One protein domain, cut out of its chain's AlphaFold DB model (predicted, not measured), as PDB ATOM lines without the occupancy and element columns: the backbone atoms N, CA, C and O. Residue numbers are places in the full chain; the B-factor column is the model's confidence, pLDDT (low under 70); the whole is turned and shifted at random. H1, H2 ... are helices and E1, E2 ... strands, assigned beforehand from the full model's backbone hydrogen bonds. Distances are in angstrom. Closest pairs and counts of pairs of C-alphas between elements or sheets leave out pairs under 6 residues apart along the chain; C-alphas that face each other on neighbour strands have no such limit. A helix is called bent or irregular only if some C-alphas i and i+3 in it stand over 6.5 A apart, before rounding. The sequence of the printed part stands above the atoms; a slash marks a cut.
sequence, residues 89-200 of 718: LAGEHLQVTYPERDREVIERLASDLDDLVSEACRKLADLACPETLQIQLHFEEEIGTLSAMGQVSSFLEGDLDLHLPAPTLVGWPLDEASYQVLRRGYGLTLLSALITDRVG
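What this domain is: This is residues 89 to 200 of the 718 residues of an uncharacterized protein of Anaerolineae bacterium SG8_19 (UniProt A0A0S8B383). A small parallel sheet of three strands has one face covered by two long helices, H1 and H5, which cross each other near their middles. Three short helices complete the domain: H2 and H3 sit by the edge strand E3, and H4 lies near the beginning of H1. The printed part has 112 residues, with five named helices and three named strands in the order E1 H1 E2 H2 H3 E3 H4 H5; the sheet's order is E1 E2 E3, and the class is mixed, helices and strands. It is compact, with a radius of gyration of the C-alphas of 13.4 A and spans of 37 by 26 by 23 A.

Where its parts are: E1, residues 94 to 99, begins at C-alpha 94 (41.666, 47.490, -24.226) and is 16.3 A long. H1, residues 100 to 123, is 33.4 A long; it has a kink of 48 degrees near residue 107 and is irregular, with C-alphas 101 and 104 8.0 A apart. E2, residues 135 to 140, begins at C-alpha 135 (40.035, 47.468, -28.872) and is 15.5 A long. H2 is residues 144 to 149, 9.0 A; H3 is residues 152 to 155, 6.1 A. E3, residues 161 to 165, is 13.4 A long, and H4, residues 167 to 170, 5.1 A. H5, residues 176 to 199, is 33.3 A long and ends at C-alpha 199 (32.463, 36.630, -37.134).

How they stand to each other: E1 and E2 are parallel at 11 degrees, with N 95 and O 135 2.8 A apart, within hydrogen-bond range. E2 and E3 are parallel at 28 degrees, with N 140 and O 164 2.7 A apart, also within range. Residues 89 to 90 pair antiparallel with residues 95 to 96 of E1. H1 and H5 lie on the same face, making two layers, helices on one face of a sheet. H1, at a height over the sheet of 9.2 A, runs along the strands, at 18 degrees to E1 on the local plane. H5, at a height of 10.1 A, runs slantwise to the strands, at 45 degrees to E2 on the local plane. H1 with residues 109 to 120 touches H5 at a steep tilt of 52 degrees, the same way; the closest C-alphas, of Leu 113 and Gly 187, are 6.1 A apart. H1 with residues 101 to 106 touches H4, the closest C-alphas being those of Asp 102 and Pro 167, 6.5 A. H3 and H5 only just touch, with 3 pairs of C-alphas within 8 A, the closest those of Phe 155 and Ala 193, 5.7 A. H2 only grazes the sheet; its C-alpha of Thr 145 is 5.0 A from that of Pro 165 in E3, the closest pair. E1, H1 and E2 form a strand-helix-strand unit, two parallel neighbour strands with a helix between, and its crossover is left-handed; E2, H2, H3 and E3 form another. Every O i to N i+4 pair is within hydrogen-bond range in H2 and H5, and 16 of 20 are in H1; H3 and H4 are too short for such a pair.

The domain as a whole: The two C-alphas farthest apart, of Arg 101 and Asp 126, are 38.7 A apart. The printed part has no cut. The link from H1 to E2, 11 residues, is long; the other links are tight. The mean pLDDT of the printed part is 90.3, and residues 150 to 158 are under 70.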
ATOM      1  N   LEU A  89      44.246  54.976 -20.481       96.38
ATOM      2  CA  LEU A  89      44.778  53.771 -19.858       96.38
ATOM      3  C   LEU A  89      44.895  52.665 -20.913       96.38
ATOM      4  O   LEU A  89      44.213  52.692 -21.938       96.38
ATOM      5  N   ALA A  90      45.777  51.701 -20.668       95.88
ATOM      6  CA  ALA A  90      45.957  50.536 -21.526       95.88
ATOM      7  C   ALA A  90      45.941  49.268 -20.667       95.88
ATOM      8  O   ALA A  90      46.660  49.196 -19.667       95.88
ATOM      9  N   GLY A  91      45.101  48.314 -21.059       94.00
ATOM     10  CA  GLY A  91      44.998  46.962 -20.515       94.00
ATOM     11  C   GLY A  91      45.668  45.931 -21.424       94.00
ATOM     12  O   GLY A  91      46.546  46.265 -22.224       94.00
ATOM     13  N   GLU A  92      45.268  44.670 -21.284       94.94
ATOM     14  CA  GLU A  92      45.730  43.567 -22.128       94.94
ATOM     15  C   GLU A  92      45.104  43.635 -23.526       94.94
ATOM     16  O   GLU A  92      45.815  43.522 -24.527       94.94
ATOM     17  N   HIS A  93      43.796  43.877 -23.602       96.94
ATOM     18  CA  HIS A  93      43.021  43.940 -24.842       96.94
ATOM     19  C   HIS A  93      42.433  45.324 -25.120       96.94
ATOM     20  O   HIS A  93      42.076  45.607 -26.263       96.94
ATOM     21  N   LEU A  94      42.306  46.181 -24.105       97.25
ATOM     22  CA  LEU A  94      41.666  47.490 -24.226       97.25
ATOM     23  C   LEU A  94      42.668  48.649 -24.192       97.25
ATOM     24  O   LEU A  94      43.525  48.730 -23.313       97.25
ATOM     25  N   GLN A  95      42.479  49.626 -25.074       97.44
ATOM     26  CA  GLN A  95      43.049  50.962 -24.952       97.44
ATOM     27  C   GLN A  95      41.898  51.947 -24.742       97.44
ATOM     28  O   GLN A  95      41.035  52.098 -25.597       97.44
ATOM     29  N   VAL A  96      41.860  52.605 -23.585       97.88
ATOM     30  CA  VAL A  96      40.706  53.406 -23.166       97.88
ATOM     31  C   VAL A  96      41.099  54.868 -23.039       97.88
ATOM     32  O   VAL A  96      42.111  55.175 -22.416       97.88
ATOM     33  N   THR A  97      40.286  55.767 -23.588       98.12
ATOM     34  CA  THR A  97      40.389  57.223 -23.428       98.12
ATOM     35  C   THR A  97      39.129  57.758 -22.751       98.12
ATOM     36  O   THR A  97      38.028  57.354 -23.115       98.12
ATOM     37  N   TYR A  98      39.275  58.623 -21.746       97.81
ATOM     38  CA  TYR A  98      38.161  59.090 -20.914       97.81
ATOM     39  C   TYR A  98      38.432  60.464 -20.270       97.81
ATOM     40  O   TYR A  98      39.592  60.844 -20.086       97.81
ATOM     41  N   PRO A  99      37.389  61.216 -19.875       97.31
ATOM     42  CA  PRO A  99      37.549  62.469 -19.140       97.31
ATOM     43  C   PRO A  99      38.035  62.232 -17.700       97.31
ATOM     44  O   PRO A  99      37.514  61.372 -16.995       97.31
ATOM     45  N   GLU A 100      38.978  63.052 -17.221       96.69
ATOM     46  CA  GLU A 100      39.574  63.001 -15.871       96.69
ATOM     47  C   GLU A 100      38.523  62.916 -14.756       96.69
ATOM     48  O   GLU A 100      38.755  62.271 -13.732       96.69
ATOM     49  N   ARG A 101      37.357  63.539 -14.957       94.38
ATOM     50  CA  ARG A 101      36.238  63.472 -14.014       94.38
ATOM     51  C   ARG A 101      35.809  62.037 -13.701       94.38
ATOM     52  O   ARG A 101      35.516  61.747 -12.547       94.38
ATOM     53  N   ASP A 102      35.802  61.152 -14.693       95.81
ATOM     54  CA  ASP A 102      35.326  59.771 -14.557       95.81
ATOM     55  C   ASP A 102      36.436  58.781 -14.162       95.81
ATOM     56  O   ASP A 102      36.187  57.575 -14.119       95.81
ATOM     57  N   ARG A 103      37.647  59.262 -13.822       96.44
ATOM     58  CA  ARG A 103      38.830  58.426 -13.536       96.44
ATOM     59  C   ARG A 103      38.548  57.274 -12.576       96.44
ATOM     60  O   ARG A 103      38.868  56.136 -12.894       96.44
ATOM     61  N   GLU A 104      37.932  57.549 -11.428       94.75
ATOM     62  CA  GLU A 104      37.692  56.529 -10.396       94.75
ATOM     63  C   GLU A 104      36.811  55.375 -10.903       94.75
ATOM     64  O   GLU A 104      37.098  54.205 -10.643       94.75
ATOM     65  N   VAL A 105      35.756  55.691 -11.661       95.56
ATOM     66  CA  VAL A 105      34.836  54.684 -12.207       95.56
ATOM     67  C   VAL A 105      35.476  53.960 -13.391       95.56
ATOM     68  O   VAL A 105      35.366  52.736 -13.481       95.56
ATOM     69  N   ILE A 106      36.161  54.691 -14.277       96.75
ATOM     70  CA  ILE A 106      36.756  54.142 -15.499       96.75
ATOM     71  C   ILE A 106      37.960  53.252 -15.213       96.75
ATOM     72  O   ILE A 106      38.064  52.206 -15.839       96.75
ATOM     73  N   GLU A 107      38.836  53.586 -14.264       96.38
ATOM     74  CA  GLU A 107      39.983  52.726 -13.935       96.38
ATOM     75  C   GLU A 107      39.527  51.324 -13.505       96.38
ATOM     76  O   GLU A 107      40.081  50.319 -13.953       96.38
ATOM     77  N   ARG A 108      38.464  51.247 -12.692       96.94
ATOM     78  CA  ARG A 108      37.852  49.974 -12.299       96.94
ATOM     79  C   ARG A 108      37.115  49.318 -13.469       96.94
ATOM     80  O   ARG A 108      37.326  48.143 -13.746       96.94
ATOM     81  N   LEU A 109      36.242  50.066 -14.148       97.00
ATOM     82  CA  LEU A 109      35.433  49.560 -15.260       97.00
ATOM     83  C   LEU A 109      36.295  49.019 -16.403       97.00
ATOM     84  O   LEU A 109      35.982  47.964 -16.933       97.00
ATOM     85  N   ALA A 110      37.378  49.698 -16.764       97.38
ATOM     86  CA  ALA A 110      38.263  49.255 -17.826       97.38
ATOM     87  C   ALA A 110      38.919  47.911 -17.504       97.38
ATOM     88  O   ALA A 110      38.932  47.044 -18.368       97.38
ATOM     89  N   SER A 111      39.392  47.712 -16.268       97.62
ATOM     90  CA  SER A 111      39.908  46.407 -15.828       97.62
ATOM     91  C   SER A 111      38.832  45.323 -15.936       97.62
ATOM     92  O   SER A 111      39.076  44.265 -16.505       97.62
ATOM     93  N   ASP A 112      37.621  45.603 -15.448       97.69
ATOM     94  CA  ASP A 112      36.508  44.651 -15.468       97.69
ATOM     95  C   ASP A 112      36.015  44.334 -16.899       97.69
ATOM     96  O   ASP A 112      35.510  43.235 -17.148       97.69
ATOM     97  N   LEU A 113      36.121  45.286 -17.833       97.56
ATOM     98  CA  LEU A 113      35.802  45.103 -19.253       97.56
ATOM     99  C   LEU A 113      36.902  44.320 -19.989       97.56
ATOM    100  O   LEU A 113      36.588  43.487 -20.835       97.56
ATOM    101  N   ASP A 114      38.171  44.547 -19.655       97.69
ATOM    102  CA  ASP A 114      39.318  43.812 -20.206       97.69
ATOM    103  C   ASP A 114      39.273  42.331 -19.782       97.69
ATOM    104  O   ASP A 114      39.437  41.420 -20.602       97.69
ATOM    105  N   ASP A 115      38.906  42.079 -18.519       97.44
ATOM    106  CA  ASP A 115      38.621  40.742 -17.991       97.44
ATOM    107  C   ASP A 115      37.442  40.074 -18.720       97.44
ATOM    108  O   ASP A 115      37.485  38.873 -18.997       97.44
ATOM    109  N   LEU A 116      36.397  40.835 -19.067       96.50
ATOM    110  CA  LEU A 116      35.260  40.330 -19.847       96.50
ATOM    111  C   LEU A 116      35.663  39.934 -21.272       96.50
ATOM    112  O   LEU A 116      35.199  38.904 -21.762       96.50
ATOM    113  N   VAL A 117      36.538  40.702 -21.928       97.06
ATOM    114  CA  VAL A 117      37.093  40.338 -23.245       97.06
ATOM    115  C   VAL A 117      37.911  39.052 -23.132       97.06
ATOM    116  O   VAL A 117      37.684  38.110 -23.894       97.06
ATOM    117  N   SER A 118      38.787  38.963 -22.130       96.56
ATOM    118  CA  SER A 118      39.578  37.758 -21.847       96.56
ATOM    119  C   SER A 118      38.689  36.536 -21.593       96.56
ATOM    120  O   SER A 118      38.943  35.425 -22.072       96.56
ATOM    121  N   GLU A 119      37.613  36.725 -20.829       96.06
ATOM    122  CA  GLU A 119      36.625  35.696 -20.555       96.06
ATOM    123  C   GLU A 119      35.901  35.251 -21.825       96.06
ATOM    124  O   GLU A 119      35.819  34.043 -22.051       96.06
ATOM    125  N   ALA A 120      35.443  36.186 -22.662       96.06
ATOM    126  CA  ALA A 120      34.794  35.894 -23.936       96.06
ATOM    127  C   ALA A 120      35.706  35.080 -24.858       96.06
ATOM    128  O   ALA A 120      35.311  34.012 -25.321       96.06
ATOM    129  N   CYS A 121      36.957  35.510 -25.028       95.81
ATOM    130  CA  CYS A 121      37.949  34.824 -25.855       95.81
ATOM    131  C   CYS A 121      38.276  33.401 -25.379       95.81
ATOM    132  O   CYS A 121      38.667  32.554 -26.181       95.81
ATOM    133  N   ARG A 122      38.125  33.122 -24.079       94.88
ATOM    134  CA  ARG A 122      38.365  31.798 -23.488       94.88
ATOM    135  C   ARG A 122      37.119  30.912 -23.463       94.88
ATOM    136  O   ARG A 122      37.251  29.698 -23.600       94.88
ATOM    137  N   LYS A 123      35.947  31.481 -23.171       95.19
ATOM    138  CA  LYS A 123      34.698  30.733 -22.965       95.19
ATOM    139  C   LYS A 123      33.948  30.473 -24.262       95.19
ATOM    140  O   LYS A 123      33.412  29.378 -24.412       95.19
ATOM    141  N   LEU A 124      33.886  31.456 -25.160       94.38
ATOM    142  CA  LEU A 124      33.149  31.321 -26.409       94.38
ATOM    143  C   LEU A 124      33.962  30.465 -27.374       94.38
ATOM    144  O   LEU A 124      35.024  30.868 -27.858       94.38
ATOM    145  N   ALA A 125      33.462  29.255 -27.619       91.69
ATOM    146  CA  ALA A 125      34.074  28.326 -28.552       91.69
ATOM    147  C   ALA A 125      34.189  28.970 -29.941       91.69
ATOM    148  O   ALA A 125      33.279  29.649 -30.408       91.69
ATOM    149  N   ASP A 126      35.346  28.766 -30.565       91.25
ATOM    150  CA  ASP A 126      35.662  29.200 -31.924       91.25
ATOM    151  C   ASP A 126      35.568  30.708 -32.190       91.25
ATOM    152  O   ASP A 126      35.705  31.103 -33.341       91.25
ATOM    153  N   LEU A 127      35.436  31.590 -31.190       91.88
ATOM    154  CA  LEU A 127      35.458  33.048 -31.415       91.88
ATOM    155  C   LEU A 127      36.794  33.537 -32.020       91.88
ATOM    156  O   LEU A 127      36.821  34.512 -32.764       91.88
ATOM    157  N   ALA A 128      37.888  32.807 -31.763       86.31
ATOM    158  CA  ALA A 128      39.217  33.003 -32.352       86.31
ATOM    159  C   ALA A 128      39.799  34.422 -32.156       86.31
ATOM    160  O   ALA A 128      40.103  35.142 -33.113       86.31
ATOM    161  N   CYS A 129      40.015  34.818 -30.900       93.19
ATOM    162  CA  CYS A 129      40.725  36.057 -30.582       93.19
ATOM    163  C   CYS A 129      42.238  35.926 -30.853       93.19
ATOM    164  O   CYS A 129      42.876  35.027 -30.299       93.19
ATOM    165  N   PRO A 130      42.846  36.800 -31.678       92.31
ATOM    166  CA  PRO A 130      44.287  36.812 -31.880       92.31
ATOM    167  C   PRO A 130      45.001  37.355 -30.641       92.31
ATOM    168  O   PRO A 130      44.482  38.227 -29.951       92.31
ATOM    169  N   GLU A 131      46.246  36.932 -30.424       89.00
ATOM    170  CA  GLU A 131      47.097  37.469 -29.344       89.00
ATOM    171  C   GLU A 131      47.343  38.983 -29.475       89.00
ATOM    172  O   GLU A 131      47.691  39.650 -28.509       89.00
ATOM    173  N   THR A 132      47.159  39.542 -30.674       91.75
ATOM    174  CA  THR A 132      47.305  40.974 -30.964       91.75
ATOM    175  C   THR A 132      45.978  41.736 -30.927       91.75
ATOM    176  O   THR A 132      45.891  42.812 -31.517       91.75
ATOM    177  N   LEU A 133      44.920  41.169 -30.334       94.31
ATOM    178  CA  LEU A 133      43.631  41.846 -30.204       94.31
ATOM    179  C   LEU A 133      43.803  43.133 -29.387       94.31
ATOM    180  O   LEU A 133      44.318  43.092 -28.271       94.31
ATOM    181  N   GLN A 134      43.381  44.256 -29.965       94.56
ATOM    182  CA  GLN A 134      43.342  45.568 -29.324       94.56
ATOM    183  C   GLN A 134      42.039  46.263 -29.714       94.56
ATOM    184  O   GLN A 134      41.724  46.339 -30.901       94.56
ATOM    185  N   ILE A 135      41.304  46.754 -28.720       95.25
ATOM    186  CA  ILE A 135      40.035  47.468 -28.872       95.25
ATOM    187  C   ILE A 135      40.229  48.878 -28.314       95.25
ATOM    188  O   ILE A 135      40.654  49.036 -27.168       95.25
ATOM    189  N   GLN A 136      39.924  49.895 -29.114       96.12
ATOM    190  CA  GLN A 136      39.914  51.290 -28.685       96.12
ATOM    191  C   GLN A 136      38.544  51.614 -28.086       96.12
ATOM    192  O   GLN A 136      37.511  51.381 -28.711       96.12
ATOM    193  N   LEU A 137      38.529  52.136 -26.862       95.31
ATOM    194  CA  LEU A 137      37.326  52.615 -26.191       95.31
ATOM    195  C   LEU A 137      37.455  54.104 -25.903       95.31
ATOM    196  O   LEU A 137      38.349  54.533 -25.173       95.31
ATOM    197  N   HIS A 138      36.517  54.885 -26.413       95.50
ATOM    198  CA  HIS A 138      36.432  56.320 -26.202       95.50
ATOM    199  C   HIS A 138      35.191  56.633 -25.370       95.50
ATOM    200  O   HIS A 138      34.069  56.493 -25.845       95.50
ATOM    201  N   PHE A 139      35.384  57.043 -24.116       95.44
ATOM    202  CA  PHE A 139      34.308  57.530 -23.260       95.44
ATOM    203  C   PHE A 139      34.071  59.019 -23.535       95.44
ATOM    204  O   PHE A 139      34.793  59.884 -23.043       95.44
ATOM    205  N   GLU A 140      33.067  59.300 -24.358       94.06
ATOM    206  CA  GLU A 140      32.772  60.605 -24.938       94.06
ATOM    207  C   GLU A 140      31.900  61.490 -24.042       94.06
ATOM    208  O   GLU A 140      31.000  61.042 -23.328       94.06
ATOM    209  N   GLU A 141      32.129  62.795 -24.160       92.50
ATOM    210  CA  GLU A 141      31.404  63.855 -23.447       92.50
ATOM    211  C   GLU A 141      30.081  64.239 -24.151       92.50
ATOM    212  O   GLU A 141      29.275  65.015 -23.624       92.50
ATOM    213  N   GLU A 142      29.847  63.722 -25.363       89.31
ATOM    214  CA  GLU A 142      28.721  64.097 -26.220       89.31
ATOM    215  C   GLU A 142      27.444  63.312 -25.899       89.31
ATOM    216  O   GLU A 142      27.397  62.092 -26.019       89.31
ATOM    217  N   ILE A 143      26.349  64.024 -25.610       81.88
ATOM    218  CA  ILE A 143      25.031  63.433 -25.291       81.88
ATOM    219  C   ILE A 143      24.525  62.485 -26.394       81.88
ATOM    220  O   ILE A 143      23.822  61.522 -26.097       81.88
ATOM    221  N   GLY A 144      24.895  62.720 -27.659       81.44
ATOM    222  CA  GLY A 144      24.502  61.861 -28.783       81.44
ATOM    223  C   GLY A 144      24.933  60.398 -28.623       81.44
ATOM    224  O   GLY A 144      24.244  59.506 -29.117       81.44
ATOM    225  N   THR A 145      26.004  60.138 -27.867       85.31
ATOM    226  CA  THR A 145      26.489  58.777 -27.591       85.31
ATOM    227  C   THR A 145      25.539  57.958 -26.711       85.31
ATOM    228  O   THR A 145      25.467  56.740 -26.869       85.31
ATOM    229  N   LEU A 146      24.718  58.597 -25.861       80.88
ATOM    230  CA  LEU A 146      23.658  57.910 -25.107       80.88
ATOM    231  C   LEU A 146      22.583  57.339 -26.037       80.88
ATOM    232  O   LEU A 146      22.124  56.216 -25.840       80.88
ATOM    233  N   SER A 147      22.192  58.103 -27.059       76.50
ATOM    234  CA  SER A 147      21.209  57.656 -28.051       76.50
ATOM    235  C   SER A 147      21.772  56.547 -28.938       76.50
ATOM    236  O   SER A 147      21.054  55.599 -29.253       76.50
ATOM    237  N   ALA A 148      23.056  56.636 -29.302       75.06
ATOM    238  CA  ALA A 148      23.737  55.614 -30.094       75.06
ATOM    239  C   ALA A 148      23.798  54.263 -29.361       75.06
ATOM    240  O   ALA A 148      23.566  53.233 -29.981       75.06
ATOM    241  N   MET A 149      23.990  54.247 -28.033       74.75
ATOM    242  CA  MET A 149      23.960  53.009 -27.234       74.75
ATOM    243  C   MET A 149      22.641  52.233 -27.296       74.75
ATOM    244  O   MET A 149      22.643  51.023 -27.086       74.75
ATOM    245  N   GLY A 150      21.523  52.903 -27.580       66.75
ATOM    246  CA  GLY A 150      20.229  52.243 -27.771       66.75
ATOM    247  C   GLY A 150      20.057  51.589 -29.145       66.75
ATOM    248  O   GLY A 150      19.104  50.829 -29.336       66.75
ATOM    249  N   GLN A 151      20.955  51.873 -30.097       68.50
ATOM    250  CA  GLN A 151      20.875  51.437 -31.489       68.50
ATOM    251  C   GLN A 151      21.904  50.340 -31.767       68.50
ATOM    252  O   GLN A 151      23.094  50.597 -31.916       68.50
ATOM    253  N   VAL A 152      21.427  49.100 -31.888       64.69
ATOM    254  CA  VAL A 152      22.276  47.929 -32.166       64.69
ATOM    255  C   VAL A 152      23.121  48.139 -33.427       64.69
ATOM    256  O   VAL A 152      24.305  47.835 -33.415       64.69
ATOM    257  N   SER A 153      22.553  48.739 -34.481       65.25
ATOM    258  CA  SER A 153      23.239  48.997 -35.756       65.25
ATOM    259  C   SER A 153      24.485  49.876 -35.638       65.25
ATOM    260  O   SER A 153      25.425  49.676 -36.397       65.25
ATOM    261  N   SER A 154      24.527  50.808 -34.680       66.06
ATOM    262  CA  SER A 154      25.637  51.758 -34.528       66.06
ATOM    263  C   SER A 154      26.965  51.098 -34.148       66.06
ATOM    264  O   SER A 154      28.011  51.716 -34.305       66.06
ATOM    265  N   PHE A 155      26.934  49.849 -33.678       68.31
ATOM    266  CA  PHE A 155      28.118  49.097 -33.250       68.31
ATOM    267  C   PHE A 155      28.469  47.942 -34.195       68.31
ATOM    268  O   PHE A 155      29.393  47.182 -33.917       68.31
ATOM    269  N   LEU A 156      27.723  47.793 -35.297       69.19
ATOM    270  CA  LEU A 156      27.889  46.697 -36.256       69.19
ATOM    271  C   LEU A 156      28.662  47.102 -37.520       69.19
ATOM    272  O   LEU A 156      28.950  46.243 -38.345       69.19
ATOM    273  N   GLU A 157      29.012  48.383 -37.676       64.56
ATOM    274  CA  GLU A 157      29.710  48.908 -38.864       64.56
ATOM    275  C   GLU A 157      31.239  48.688 -38.852       64.56
ATOM    276  O   GLU A 157      31.931  49.118 -39.770       64.56
ATOM    277  N   GLY A 158      31.751  47.904 -37.895       57.84
ATOM    278  CA  GLY A 158      32.888  47.021 -38.176       57.84
ATOM    279  C   GLY A 158      34.287  47.493 -37.799       57.84
ATOM    280  O   GLY A 158      35.238  46.932 -38.330       57.84
ATOM    281  N   ASP A 159      34.444  48.421 -36.858       74.44
ATOM    282  CA  ASP A 159      35.754  48.683 -36.256       74.44
ATOM    283  C   ASP A 159      35.703  48.480 -34.737       74.44
ATOM    284  O   ASP A 159      34.741  48.852 -34.064       74.44
ATOM    285  N   LEU A 160      36.770  47.899 -34.177       89.06
ATOM    286  CA  LEU A 160      36.993  47.785 -32.728       89.06
ATOM    287  C   LEU A 160      37.396  49.143 -32.115       89.06
ATOM    288  O   LEU A 160      38.247  49.198 -31.230       89.06
ATOM    289  N   ASP A 161      36.806  50.226 -32.622       92.31
ATOM    290  CA  ASP A 161      36.964  51.611 -32.194       92.31
ATOM    291  C   ASP A 161      35.599  52.147 -31.748       92.31
ATOM    292  O   ASP A 161      34.751  52.526 -32.558       92.31
ATOM    293  N   LEU A 162      35.334  52.051 -30.443       91.00
ATOM    294  CA  LEU A 162      34.003  52.244 -29.876       91.00
ATOM    295  C   LEU A 162      33.907  53.568 -29.129       91.00
ATOM    296  O   LEU A 162      34.583  53.786 -28.123       91.00
ATOM    297  N   HIS A 163      32.967  54.401 -29.562       91.88
ATOM    298  CA  HIS A 163      32.599  55.641 -28.887       91.88
ATOM    299  C   HIS A 163      31.393  55.399 -27.974       91.88
ATOM    300  O   HIS A 163      30.271  55.174 -28.429       91.88
ATOM    301  N   LEU A 164      31.635  55.427 -26.668       91.69
ATOM    302  CA  LEU A 164      30.671  55.132 -25.612       91.69
ATOM    303  C   LEU A 164      30.426  56.399 -24.779       91.69
ATOM    304  O   LEU A 164      31.348  57.182 -24.590       91.69
ATOM    305  N   PRO A 165      29.224  56.637 -24.238       92.81
ATOM    306  CA  PRO A 165      28.984  57.762 -23.341       92.81
ATOM    307  C   PRO A 165      29.835  57.632 -22.085       92.81
ATOM    308  O   PRO A 165      29.913  56.556 -21.489       92.81
ATOM    309  N   ALA A 166      30.425  58.737 -21.642       94.00
ATOM    310  CA  ALA A 166      31.123  58.801 -20.368       94.00
ATOM    311  C   ALA A 166      30.181  58.447 -19.189       94.00
ATOM    312  O   ALA A 166      29.002  58.821 -19.227       94.00
ATOM    313  N   PRO A 167      30.643  57.755 -18.126       93.56
ATOM    314  CA  PRO A 167      29.799  57.381 -16.988       93.56
ATOM    315  C   PRO A 167      29.054  58.550 -16.339       93.56
ATOM    316  O   PRO A 167      27.928  58.366 -15.886       93.56
ATOM    317  N   THR A 168      29.615  59.765 -16.338       91.25
ATOM    318  CA  THR A 168      28.885  60.959 -15.870       91.25
ATOM    319  C   THR A 168      27.617  61.249 -16.699       91.25
ATOM    320  O   THR A 168      26.649  61.757 -16.138       91.25
ATOM    321  N   LEU A 169      27.584  60.928 -18.004       89.25
ATOM    322  CA  LEU A 169      26.387  61.088 -18.849       89.25
ATOM    323  C   LEU A 169      25.303  60.050 -18.535       89.25
ATOM    324  O   LEU A 169      24.119  60.351 -18.649       89.25
ATOM    325  N   VAL A 170      25.706  58.829 -18.176       88.62
ATOM    326  CA  VAL A 170      24.781  57.730 -17.846       88.62
ATOM    327  C   VAL A 170      24.265  57.865 -16.413       88.62
ATOM    328  O   VAL A 170      23.091  57.615 -16.143       88.62
ATOM    329  N   GLY A 171      25.142  58.277 -15.500       90.12
ATOM    330  CA  GLY A 171      24.917  58.391 -14.067       90.12
ATOM    331  C   GLY A 171      25.976  57.627 -13.272       90.12
ATOM    332  O   GLY A 171      26.342  56.504 -13.610       90.12
ATOM    333  N   TRP A 172      26.458  58.225 -12.185       90.69
ATOM    334  CA  TRP A 172      27.494  57.634 -11.340       90.69
ATOM    335  C   TRP A 172      26.949  56.523 -10.437       90.69
ATOM    336  O   TRP A 172      25.900  56.710  -9.812       90.69
ATOM    337  N   PRO A 173      27.656  55.387 -10.308       93.44
ATOM    338  CA  PRO A 173      27.234  54.316  -9.422       93.44
ATOM    339  C   PRO A 173      27.399  54.739  -7.958       93.44
ATOM    340  O   PRO A 173      28.423  55.295  -7.564       93.44
ATOM    341  N   LEU A 174      26.378  54.470  -7.147       91.50
ATOM    342  CA  LEU A 174      26.356  54.792  -5.715       91.50
ATOM    343  C   LEU A 174      26.749  53.606  -4.832       91.50
ATOM    344  O   LEU A 174      27.078  53.775  -3.658       91.50
ATOM    345  N   ASP A 175      26.682  52.405  -5.390       91.75
ATOM    346  CA  ASP A 175      26.932  51.139  -4.720       91.75
ATOM    347  C   ASP A 175      27.388  50.068  -5.723       91.75
ATOM    348  O   ASP A 175      27.483  50.291  -6.930       91.75
ATOM    349  N   GLU A 176      27.681  48.872  -5.215       93.62
ATOM    350  CA  GLU A 176      28.116  47.760  -6.059       93.62
ATOM    351  C   GLU A 176      27.024  47.303  -7.041       93.62
ATOM    352  O   GLU A 176      27.335  46.915  -8.161       93.62
ATOM    353  N   ALA A 177      25.743  47.371  -6.666       89.12
ATOM    354  CA  ALA A 177      24.653  46.939  -7.541       89.12
ATOM    355  C   ALA A 177      24.513  47.858  -8.766       89.12
ATOM    356  O   ALA A 177      24.440  47.382  -9.897       89.12
ATOM    357  N   SER A 178      24.533  49.173  -8.548       89.31
ATOM    358  CA  SER A 178      24.534  50.184  -9.610       89.31
ATOM    359  C   SER A 178      25.804  50.135 -10.466       89.31
ATOM    360  O   SER A 178      25.719  50.270 -11.687       89.31
ATOM    361  N   TYR A 179      26.965  49.845  -9.868       94.38
ATOM    362  CA  TYR A 179      28.198  49.596 -10.618       94.38
ATOM    363  C   TYR A 179      28.074  48.388 -11.559       94.38
ATOM    364  O   TYR A 179      28.401  48.491 -12.742       94.38
ATOM    365  N   GLN A 180      27.553  47.256 -11.073       90.75
ATOM    366  CA  GLN A 180      27.388  46.049 -11.892       90.75
ATOM    367  C   GLN A 180      26.430  46.262 -13.073       90.75
ATOM    368  O   GLN A 180      26.616  45.659 -14.128       90.75
ATOM    369  N   VAL A 181      25.442  47.152 -12.940       87.75
ATOM    370  CA  VAL A 181      24.554  47.543 -14.047       87.75
ATOM    371  C   VAL A 181      25.305  48.307 -15.132       87.75
ATOM    372  O   VAL A 181      25.170  47.969 -16.309       87.75
ATOM    373  N   LEU A 182      26.123  49.295 -14.752       90.06
ATOM    374  CA  LEU A 182      26.965  50.023 -15.707       90.06
ATOM    375  C   LEU A 182      27.938  49.069 -16.401       90.06
ATOM    376  O   LEU A 182      27.983  49.029 -17.629       90.06
ATOM    377  N   ARG A 183      28.649  48.242 -15.622       93.19
ATOM    378  CA  ARG A 183      29.556  47.210 -16.143       93.19
ATOM    379  C   ARG A 183      28.853  46.308 -17.151       93.19
ATOM    380  O   ARG A 183      29.390  46.066 -18.227       93.19
ATOM    381  N   ARG A 184      27.644  45.838 -16.831       89.31
ATOM    382  CA  ARG A 184      26.850  44.990 -17.723       89.31
ATOM    383  C   ARG A 184      26.493  45.703 -19.023       89.31
ATOM    384  O   ARG A 184      26.664  45.107 -20.079       89.31
ATOM    385  N   GLY A 185      26.004  46.942 -18.976       87.50
ATOM    386  CA  GLY A 185      25.591  47.641 -20.196       87.50
ATOM    387  C   GLY A 185      26.759  48.019 -21.107       87.50
ATOM    388  O   GLY A 185      26.671  47.784 -22.308       87.50
ATOM    389  N   TYR A 186      27.883  48.493 -20.556       92.31
ATOM    390  CA  TYR A 186      29.095  48.705 -21.358       92.31
ATOM    391  C   TYR A 186      29.664  47.380 -21.887       92.31
ATOM    392  O   TYR A 186      30.064  47.304 -23.046       92.31
ATOM    393  N   GLY A 187      29.649  46.322 -21.068       92.50
ATOM    394  CA  GLY A 187      30.094  44.984 -21.459       92.50
ATOM    395  C   GLY A 187      29.264  44.385 -22.595       92.50
ATOM    396  O   GLY A 187      29.829  43.807 -23.517       92.50
ATOM    397  N   LEU A 188      27.940  44.572 -22.578       88.12
ATOM    398  CA  LEU A 188      27.051  44.162 -23.668       88.12
ATOM    399  C   LEU A 188      27.450  44.825 -24.989       88.12
ATOM    400  O   LEU A 188      27.603  44.125 -25.987       88.12
ATOM    401  N   THR A 189      27.661  46.145 -25.001       88.19
ATOM    402  CA  THR A 189      28.063  46.875 -26.214       88.19
ATOM    403  C   THR A 189      29.442  46.441 -26.707       88.19
ATOM    404  O   THR A 189      29.592  46.097 -27.878       88.19
ATOM    405  N   LEU A 190      30.429  46.390 -25.809       92.38
ATOM    406  CA  LEU A 190      31.798  45.976 -26.121       92.38
ATOM    407  C   LEU A 190      31.848  44.568 -26.722       92.38
ATOM    408  O   LEU A 190      32.428  44.362 -27.787       92.38
ATOM    409  N   LEU A 191      31.235  43.590 -26.053       93.25
ATOM    410  CA  LEU A 191      31.298  42.207 -26.513       93.25
ATOM    411  C   LEU A 191      30.435  41.969 -27.748       93.25
ATOM    412  O   LEU A 191      30.805  41.139 -28.570       93.25
ATOM    413  N   SER A 192      29.352  42.727 -27.934       90.94
ATOM    414  CA  SER A 192      28.605  42.693 -29.194       90.94
ATOM    415  C   SER A 192      29.478  43.131 -30.362       90.94
ATOM    416  O   SER A 192      29.537  42.418 -31.362       90.94
ATOM    417  N   ALA A 193      30.205  44.243 -30.230       91.12
ATOM    418  CA  ALA A 193      31.121  44.710 -31.268       91.12
ATOM    419  C   ALA A 193      32.251  43.702 -31.529       91.12
ATOM    420  O   ALA A 193      32.502  43.352 -32.680       91.12
ATOM    421  N   LEU A 194      32.867  43.163 -30.468       93.44
ATOM    422  CA  LEU A 194      33.905  42.136 -30.592       93.44
ATOM    423  C   LEU A 194      33.398  40.896 -31.333       93.44
ATOM    424  O   LEU A 194      34.040  40.446 -32.276       93.44
ATOM    425  N   ILE A 195      32.255  40.341 -30.921       93.62
ATOM    426  CA  ILE A 195      31.673  39.155 -31.561       93.62
ATOM    427  C   ILE A 195      31.383  39.447 -33.034       93.62
ATOM    428  O   ILE A 195      31.804  38.674 -33.892       93.62
ATOM    429  N   THR A 196      30.750  40.587 -33.324       91.88
ATOM    430  CA  THR A 196      30.414  41.030 -34.687       91.88
ATOM    431  C   THR A 196      31.635  41.069 -35.597       91.88
ATOM    432  O   THR A 196      31.632  40.472 -36.676       91.88
ATOM    433  N   ASP A 197      32.695  41.733 -35.141       91.94
ATOM    434  CA  ASP A 197      33.951  41.861 -35.871       91.94
ATOM    435  C   ASP A 197      34.628  40.490 -36.070       91.94
ATOM    436  O   ASP A 197      35.041  40.150 -37.179       91.94
ATOM    437  N   ARG A 198      34.661  39.637 -35.035       92.81
ATOM    438  CA  ARG A 198      35.284  38.302 -35.111       92.81
ATOM    439  C   ARG A 198      34.554  37.320 -36.027       92.81
ATOM    440  O   ARG A 198      35.196  36.422 -36.581       92.81
ATOM    441  N   VAL A 199      33.238  37.452 -36.187       93.00
ATOM    442  CA  VAL A 199      32.463  36.630 -37.134       93.00
ATOM    443  C   VAL A 199      32.357  37.263 -38.522       93.00
ATOM    444  O   VAL A 199      31.928  36.593 -39.458       93.00
ATOM    445  N   GLY A 200      32.807  38.513 -38.677       91.50
ATOM    446  CA  GLY A 200      32.845  39.227 -39.952       91.50
ATOM    447  C   GLY A 200      31.473  39.689 -40.441       91.50
ATOM    448  O   GLY A 200      31.262  39.799 -41.648       91.50
TER     449      GLY A 200